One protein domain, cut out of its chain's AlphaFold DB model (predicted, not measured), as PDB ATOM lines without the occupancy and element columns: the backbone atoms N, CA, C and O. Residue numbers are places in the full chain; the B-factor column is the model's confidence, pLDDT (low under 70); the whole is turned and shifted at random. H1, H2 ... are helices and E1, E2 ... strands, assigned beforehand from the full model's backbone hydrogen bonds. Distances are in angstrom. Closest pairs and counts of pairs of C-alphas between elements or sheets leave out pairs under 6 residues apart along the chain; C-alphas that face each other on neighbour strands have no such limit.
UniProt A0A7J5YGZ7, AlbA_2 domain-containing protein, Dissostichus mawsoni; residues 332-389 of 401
ATOM      1  N   PRO A 332      57.357 -15.182  40.451       79.56
ATOM      2  CA  PRO A 332      56.927 -16.058  39.377       79.56
ATOM      3  C   PRO A 332      56.819 -15.291  38.057       79.56
ATOM      4  O   PRO A 332      56.304 -14.174  37.999       79.56
ATOM      5  N   THR A 333      57.249 -15.928  36.967       80.94
ATOM      6  CA  THR A 333      57.062 -15.390  35.610       80.94
ATOM      7  C   THR A 333      55.588 -15.406  35.209       80.94
ATOM      8  O   THR A 333      55.111 -14.478  34.558       80.94
ATOM      9  N   ALA A 334      54.847 -16.437  35.625       83.62
ATOM     10  CA  ALA A 334      53.416 -16.541  35.395       83.62
ATOM     11  C   ALA A 334      52.693 -17.237  36.555       83.62
ATOM     12  O   ALA A 334      53.236 -18.155  37.170       83.62
ATOM     13  N   VAL A 335      51.455 -16.815  36.813       83.25
ATOM     14  CA  VAL A 335      50.532 -17.416  37.784       83.25
ATOM     15  C   VAL A 335      49.250 -17.789  37.047       83.25
ATOM     16  O   VAL A 335      48.638 -16.941  36.400       83.25
ATOM     17  N   LEU A 336      48.861 -19.063  37.119       84.62
ATOM     18  CA  LEU A 336      47.589 -19.553  36.590       84.62
ATOM     19  C   LEU A 336      46.575 -19.570  37.730       84.62
ATOM     20  O   LEU A 336      46.689 -20.385  38.645       84.62
ATOM     21  N   ASP A 337      45.619 -18.652  37.682       79.31
ATOM     22  CA  ASP A 337      44.686 -18.410  38.774       79.31
ATOM     23  C   ASP A 337      43.274 -18.883  38.419       79.31
ATOM     24  O   ASP A 337      42.685 -18.462  37.420       79.31
ATOM     25  N   PHE A 338      42.749 -19.784  39.245       77.88
ATOM     26  CA  PHE A 338      41.419 -20.380  39.125       77.88
ATOM     27  C   PHE A 338      40.485 -19.896  40.246       77.88
ATOM     28  O   PHE A 338      39.450 -20.513  40.486       77.88
ATOM     29  N   ASP A 339      40.833 -18.830  40.965       73.31
ATOM     30  CA  ASP A 339      39.954 -18.217  41.957       73.31
ATOM     31  C   ASP A 339      39.221 -17.003  41.338       73.31
ATOM     32  O   ASP A 339      39.858 -16.000  40.994       73.31
ATOM     33  N   PRO A 340      37.881 -17.062  41.178       66.50
ATOM     34  CA  PRO A 340      37.100 -15.968  40.598       66.50
ATOM     35  C   PRO A 340      37.087 -14.696  41.459       66.50
ATOM     36  O   PRO A 340      36.786 -13.618  40.944       66.50
ATOM     37  N   GLU A 341      37.428 -14.786  42.747       67.44
ATOM     38  CA  GLU A 341      37.470 -13.640  43.663       67.44
ATOM     39  C   GLU A 341      38.897 -13.101  43.878       67.44
ATOM     40  O   GLU A 341      39.085 -12.102  44.586       67.44
ATOM     41  N   SER A 342      39.902 -13.689  43.213       77.00
ATOM     42  CA  SER A 342      41.313 -13.338  43.421       77.00
ATOM     43  C   SER A 342      41.631 -11.867  43.138       77.00
ATOM     44  O   SER A 342      42.442 -11.264  43.843       77.00
ATOM     45  N   ALA A 343      40.925 -11.258  42.177       75.06
ATOM     46  CA  ALA A 343      41.078  -9.846  41.815       75.06
ATOM     47  C   ALA A 343      40.494  -8.856  42.837       75.06
ATOM     48  O   ALA A 343      40.924  -7.707  42.895       75.06
ATOM     49  N   LYS A 344      39.488  -9.260  43.624       71.06
ATOM     50  CA  LYS A 344      38.815  -8.352  44.571       71.06
ATOM     51  C   LYS A 344      39.443  -8.417  45.957       71.06
ATOM     52  O   LYS A 344      39.700  -7.383  46.564       71.06
ATOM     53  N   HIS A 345      39.655  -9.633  46.459       66.50
ATOM     54  CA  HIS A 345      40.091  -9.866  47.841       66.50
ATOM     55  C   HIS A 345      41.078 -11.036  47.986       66.50
ATOM     56  O   HIS A 345      41.403 -11.409  49.111       66.50
ATOM     57  N   GLY A 346      41.523 -11.652  46.886       68.69
ATOM     58  CA  GLY A 346      42.398 -12.824  46.939       68.69
ATOM     59  C   GLY A 346      43.847 -12.536  46.550       68.69
ATOM     60  O   GLY A 346      44.379 -11.447  46.775       68.69
ATOM     61  N   LEU A 347      44.530 -13.563  46.042       77.31
ATOM     62  CA  LEU A 347      45.987 -13.549  45.888       77.31
ATOM     63  C   LEU A 347      46.467 -12.486  44.899       77.31
ATOM     64  O   LEU A 347      47.477 -11.840  45.176       77.31
ATOM     65  N   GLN A 348      45.742 -12.271  43.800       84.06
ATOM     66  CA  GLN A 348      46.109 -11.275  42.795       84.06
ATOM     67  C   GLN A 348      46.070  -9.861  43.381       84.06
ATOM     68  O   GLN A 348      47.062  -9.140  43.275       84.06
ATOM     69  N   PHE A 349      44.981  -9.510  44.074       80.56
ATOM     70  CA  PHE A 349      44.805  -8.197  44.702       80.56
ATOM     71  C   PHE A 349      45.932  -7.860  45.688       80.56
ATOM     72  O   PHE A 349      46.421  -6.731  45.742       80.56
ATOM     73  N   HIS A 350      46.361  -8.838  46.488       76.25
ATOM     74  CA  HIS A 350      47.440  -8.640  47.455       76.25
ATOM     75  C   HIS A 350      48.828  -8.637  46.812       76.25
ATOM     76  O   HIS A 350      49.703  -7.893  47.259       76.25
ATOM     77  N   PHE A 351      49.042  -9.455  45.783       80.12
ATOM     78  CA  PHE A 351      50.322  -9.541  45.089       80.12
ATOM     79  C   PHE A 351      50.601  -8.281  44.258       80.12
ATOM     80  O   PHE A 351      51.718  -7.768  44.283       80.12
ATOM     81  N   GLU A 352      49.580  -7.709  43.613       82.94
ATOM     82  CA  GLU A 352      49.700  -6.465  42.836       82.94
ATOM     83  C   GLU A 352      50.070  -5.241  43.697       82.94
ATOM     84  O   GLU A 352      50.713  -4.311  43.218       82.94
ATOM     85  N   GLN A 353      49.757  -5.256  44.998       81.00
ATOM     86  CA  GLN A 353      50.204  -4.210  45.931       81.00
ATOM     87  C   GLN A 353      51.719  -4.230  46.183       81.00
ATOM     88  O   GLN A 353      52.267  -3.249  46.684       81.00
ATOM     89  N   GLN A 354      52.391  -5.346  45.891       78.06
ATOM     90  CA  GLN A 354      53.794  -5.583  46.245       78.06
ATOM     91  C   GLN A 354      54.677  -5.892  45.027       78.06
ATOM     92  O   GLN A 354      55.901  -5.882  45.141       78.06
ATOM     93  N   SER A 355      54.095  -6.188  43.865       80.94
ATOM     94  CA  SER A 355      54.805  -6.567  42.640       80.94
ATOM     95  C   SER A 355      54.012  -6.165  41.400       80.94
ATOM     96  O   SER A 355      52.787  -6.080  41.430       80.94
ATOM     97  N   THR A 356      54.700  -5.910  40.286       81.38
ATOM     98  CA  THR A 356      54.034  -5.523  39.040       81.38
ATOM     99  C   THR A 356      53.405  -6.736  38.364       81.38
ATOM    100  O   THR A 356      54.084  -7.681  37.954       81.38
ATOM    101  N   VAL A 357      52.085  -6.684  38.207       83.81
ATOM    102  CA  VAL A 357      51.297  -7.745  37.581       83.81
ATOM    103  C   VAL A 357      50.823  -7.304  36.206       83.81
ATOM    104  O   VAL A 357      50.497  -6.143  35.969       83.81
ATOM    105  N   SER A 358      50.801  -8.232  35.257       83.88
ATOM    106  CA  SER A 358      50.073  -8.073  34.001       83.88
ATOM    107  C   SER A 358      48.956  -9.101  33.971       83.88
ATOM    108  O   SER A 358      49.206 -10.302  33.948       83.88
ATOM    109  N   VAL A 359      47.717  -8.621  34.058       83.31
ATOM    110  CA  VAL A 359      46.534  -9.480  34.094       83.31
ATOM    111  C   VAL A 359      46.161  -9.905  32.677       83.31
ATOM    112  O   VAL A 359      46.051  -9.085  31.759       83.31
ATOM    113  N   HIS A 360      45.944 -11.202  32.496       81.06
ATOM    114  CA  HIS A 360      45.638 -11.802  31.209       81.06
ATOM    115  C   HIS A 360      44.464 -12.770  31.291       81.06
ATOM    116  O   HIS A 360      44.143 -13.334  32.335       81.06
ATOM    117  N   LEU A 361      43.864 -13.004  30.126       77.25
ATOM    118  CA  LEU A 361      42.855 -14.032  29.922       77.25
ATOM    119  C   LEU A 361      43.385 -15.058  28.929       77.25
ATOM    120  O   LEU A 361      44.031 -14.651  27.958       77.25
ATOM    121  N   PRO A 362      43.053 -16.351  29.086       76.75
ATOM    122  CA  PRO A 362      43.436 -17.388  28.130       76.75
ATOM    123  C   PRO A 362      43.078 -17.024  26.680       76.75
ATOM    124  O   PRO A 362      43.855 -17.272  25.761       76.75
ATOM    125  N   ALA A 363      41.949 -16.336  26.469       70.81
ATOM    126  CA  ALA A 363      41.502 -15.881  25.151       70.81
ATOM    127  C   ALA A 363      42.466 -14.898  24.452       70.81
ATOM    128  O   ALA A 363      42.444 -14.807  23.223       70.81
ATOM    129  N   LYS A 364      43.315 -14.181  25.208       68.25
ATOM    130  CA  LYS A 364      44.311 -13.227  24.683       68.25
ATOM    131  C   LYS A 364      45.592 -13.919  24.177       68.25
ATOM    132  O   LYS A 364      46.379 -13.277  23.494       68.25
ATOM    133  N   TYR A 365      45.768 -15.219  24.440       67.56
ATOM    134  CA  TYR A 365      46.920 -16.027  24.003       67.56
ATOM    135  C   TYR A 365      46.666 -16.815  22.705       67.56
ATOM    136  O   TYR A 365      47.315 -17.829  22.446       67.56
ATOM    137  N   LYS A 366      45.725 -16.376  21.858       66.25
ATOM    138  CA  LYS A 366      45.579 -16.950  20.511       66.25
ATOM    139  C   LYS A 366      46.834 -16.622  19.698       66.25
ATOM    140  O   LYS A 366      47.146 -15.455  19.490       66.25
ATOM    141  N   ILE A 367      47.546 -17.652  19.243       60.94
ATOM    142  CA  ILE A 367      48.754 -17.497  18.423       60.94
ATOM    143  C   ILE A 367      48.324 -17.088  17.009       60.94
ATOM    144  O   ILE A 367      48.085 -17.937  16.155       60.94
ATOM    145  N   THR A 368      48.140 -15.787  16.787       63.28
ATOM    146  CA  THR A 368      47.747 -15.211  15.486       63.28
ATOM    147  C   THR A 368      48.862 -14.404  14.822       63.28
ATOM    148  O   THR A 368      48.727 -14.025  13.665       63.28
ATOM    149  N   GLU A 369      49.943 -14.125  15.549       70.25
ATOM    150  CA  GLU A 369      51.064 -13.255  15.163       70.25
ATOM    151  C   GLU A 369      52.399 -13.911  15.587       70.25
ATOM    152  O   GLU A 369      52.402 -14.979  16.209       70.25
ATOM    153  N   GLY A 370      53.540 -13.296  15.247       75.75
ATOM    154  CA  GLY A 370      54.863 -13.775  15.659       75.75
ATOM    155  C   GLY A 370      55.014 -13.831  17.186       75.75
ATOM    156  O   GLY A 370      54.466 -13.005  17.911       75.75
ATOM    157  N   VAL A 371      55.767 -14.810  17.698       71.38
ATOM    158  CA  VAL A 371      55.924 -15.038  19.152       71.38
ATOM    159  C   VAL A 371      56.504 -13.811  19.870       71.38
ATOM    160  O   VAL A 371      56.071 -13.482  20.973       71.38
ATOM    161  N   GLU A 372      57.441 -13.108  19.234       75.81
ATOM    162  CA  GLU A 372      58.045 -11.877  19.761       75.81
ATOM    163  C   GLU A 372      57.033 -10.726  19.831       75.81
ATOM    164  O   GLU A 372      56.988 -10.003  20.829       75.81
ATOM    165  N   ASP A 373      56.165 -10.605  18.825       75.00
ATOM    166  CA  ASP A 373      55.099  -9.601  18.793       75.00
ATOM    167  C   ASP A 373      54.066  -9.862  19.894       75.00
ATOM    168  O   ASP A 373      53.688  -8.945  20.624       75.00
ATOM    169  N   ILE A 374      53.682 -11.128  20.098       70.50
ATOM    170  CA  ILE A 374      52.779 -11.547  21.181       70.50
ATOM    171  C   ILE A 374      53.413 -11.270  22.550       70.50
ATOM    172  O   ILE A 374      52.753 -10.718  23.433       70.50
ATOM    173  N   ALA A 375      54.692 -11.608  22.733       70.94
ATOM    174  CA  ALA A 375      55.400 -11.387  23.991       70.94
ATOM    175  C   ALA A 375      55.523  -9.897  24.339       70.94
ATOM    176  O   ALA A 375      55.319  -9.517  25.496       70.94
ATOM    177  N   ASN A 376      55.790  -9.049  23.342       76.25
ATOM    178  CA  ASN A 376      55.848  -7.598  23.508       76.25
ATOM    179  C   ASN A 376      54.460  -6.994  23.774       76.25
ATOM    180  O   ASN A 376      54.305  -6.199  24.706       76.25
ATOM    181  N   LYS A 377      53.440  -7.414  23.017       74.19
ATOM    182  CA  LYS A 377      52.037  -6.984  23.164       74.19
ATOM    183  C   LYS A 377      51.466  -7.334  24.537       74.19
ATOM    184  O   LYS A 377      50.777  -6.513  25.139       74.19
ATOM    185  N   LEU A 378      51.780  -8.526  25.049       69.06
ATOM    186  CA  LEU A 378      51.326  -9.009  26.358       69.06
ATOM    187  C   LEU A 378      52.291  -8.672  27.505       69.06
ATOM    188  O   LEU A 378      51.989  -8.981  28.650       69.06
ATOM    189  N   LYS A 379      53.424  -8.008  27.238       71.19
ATOM    190  CA  LYS A 379      54.428  -7.615  28.248       71.19
ATOM    191  C   LYS A 379      54.971  -8.788  29.092       71.19
ATOM    192  O   LYS A 379      55.366  -8.584  30.240       71.19
ATOM    193  N   LEU A 380      55.062  -9.990  28.512       68.81
ATOM    194  CA  LEU A 380      55.381 -11.247  29.222       68.81
ATOM    195  C   LEU A 380      56.782 -11.288  29.860       68.81
ATOM    196  O   LEU A 380      57.066 -12.156  30.675       68.81
ATOM    197  N   THR A 381      57.679 -10.382  29.470       61.25
ATOM    198  CA  THR A 381      59.096 -10.390  29.869       61.25
ATOM    199  C   THR A 381      59.435  -9.405  30.984       61.25
ATOM    200  O   THR A 381      60.574  -9.388  31.447       61.25
ATOM    201  N   ARG A 382      58.487  -8.556  31.407       64.88
ATOM    202  CA  ARG A 382      58.751  -7.467  32.369       64.88
ATOM    203  C   ARG A 382      58.025  -7.616  33.698       64.88
ATOM    204  O   ARG A 382      58.502  -7.084  34.690       64.88
ATOM    205  N   ASN A 383      56.895  -8.314  33.703       78.94
ATOM    206  CA  ASN A 383      55.990  -8.412  34.842       78.94
ATOM    207  C   ASN A 383      55.550  -9.861  35.041       78.94
ATOM    208  O   ASN A 383      55.557 -10.653  34.094       78.94
ATOM    209  N   THR A 384      55.081 -10.177  36.246       83.12
ATOM    210  CA  THR A 384      54.395 -11.444  36.499       83.12
ATOM    211  C   THR A 384      53.110 -11.494  35.679       83.12
ATOM    212  O   THR A 384      52.217 -10.659  35.839       83.12
ATOM    213  N   SER A 385      53.014 -12.479  34.789       85.75
ATOM    214  CA  SER A 385      51.832 -12.711  33.959       85.75
ATOM    215  C   SER A 385      50.772 -13.456  34.770       85.75
ATOM    216  O   SER A 385      50.923 -14.643  35.050       85.75
ATOM    217  N   TRP A 386      49.700 -12.780  35.165       86.38
ATOM    218  CA  TRP A 386      48.640 -13.359  35.988       86.38
ATOM    219  C   TRP A 386      47.433 -13.717  35.129       86.38
ATOM    220  O   TRP A 386      46.730 -12.840  34.630       86.38
ATOM    221  N   VAL A 387      47.212 -15.010  34.913       85.94
ATOM    222  CA  VAL A 387      46.225 -15.518  33.957       85.94
ATOM    223  C   VAL A 387      45.004 -16.053  34.698       85.94
ATOM    224  O   VAL A 387      45.083 -17.098  35.342       85.94
ATOM    225  N   PHE A 388      43.861 -15.380  34.557       83.38
ATOM    226  CA  PHE A 388      42.584 -15.859  35.099       83.38
ATOM    227  C   PHE A 388      42.020 -16.987  34.233       83.38
ATOM    228  O   PHE A 388      41.438 -16.762  33.170       83.38
ATOM    229  N   CYS A 389      42.203 -18.221  34.690       77.44
ATOM    230  CA  CYS A 389      41.923 -19.432  33.924       77.44
ATOM    231  C   CYS A 389      40.434 -19.804  33.886       77.44
ATOM    232  O   CYS A 389      40.016 -20.519  32.977       77.44
TER     233      CYS A 389
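This is residues 332 to 389 of the 401 residues of the protein "AlbA_2 domain-containing protein" of Dissostichus mawsoni (UniProt A0A7J5YGZ7). A small parallel sheet of three short strands stands in the middle, between two helical ends: H2 covers one face with H1 at its corner, and the link through H3 to H4 reaches away on the other side, with H4 well off the sheet. The printed part has 58 residues, with named elements in the order E1, H1, H2, E2, H3, H4, E3; the sheet order is E1, E3, E2, and the class is mixed, helices and strands. It is compact, with a radius of gyration of the C-alphas of 11.8 A, yet elongated, spanning 35 by 21 by 14 A.

E1, residues 334 to 337, begins at C-alpha 334 (53.416, -16.541, 35.395) and is 9.5 A long. H1 holds residues 342 to 345, 5.8 A, and H2 residues 347 to 352, 8.6 A. E2, residues 357 to 360, spans 9.4 A; H3, residues 362 to 365, 5.6 A; H4, residues 371 to 377, 9.8 A. E3, residues 384 to 388, spans 12.7 A and ends at C-alpha 388 (42.584, -15.859, 35.099).

Inner strand E3 is parallel to E1 at 23 degrees, with N 335 and O 385 2.8 A apart, and to E2 at 35 degrees, with N 360 and O 386 2.8 A apart. E1, H1 H2, E2 is a split strand-helix-strand unit, with E3 between its strands; E2, H3 H4, E3 is an unsplit one, its strands neighbours; both crossovers are right-handed. H2 is on the sheet, over E3, at a height of 9.3 A; C-alphas 348 and 386 are closest, 7.6 A. H1 and H2 only just touch, only at the corner, with 3 pairs of C-alphas within 8 A; Ala 343 and Phe 349 have the closest C-alphas, 5.0 A. H3 only grazes the sheet, and H4 is not on it. Every O i to N i+4 pair is within hydrogen-bond range in H2 and H4; H1 and H3 are too short for such a pair.

The C-alphas farthest apart, of His 345 and Gly 370, are 35.6 A apart. The printed part has no cut and no long link. Its mean pLDDT is 75.8; 13 residues are under 70, among them 364 to 368 and 380 to 382.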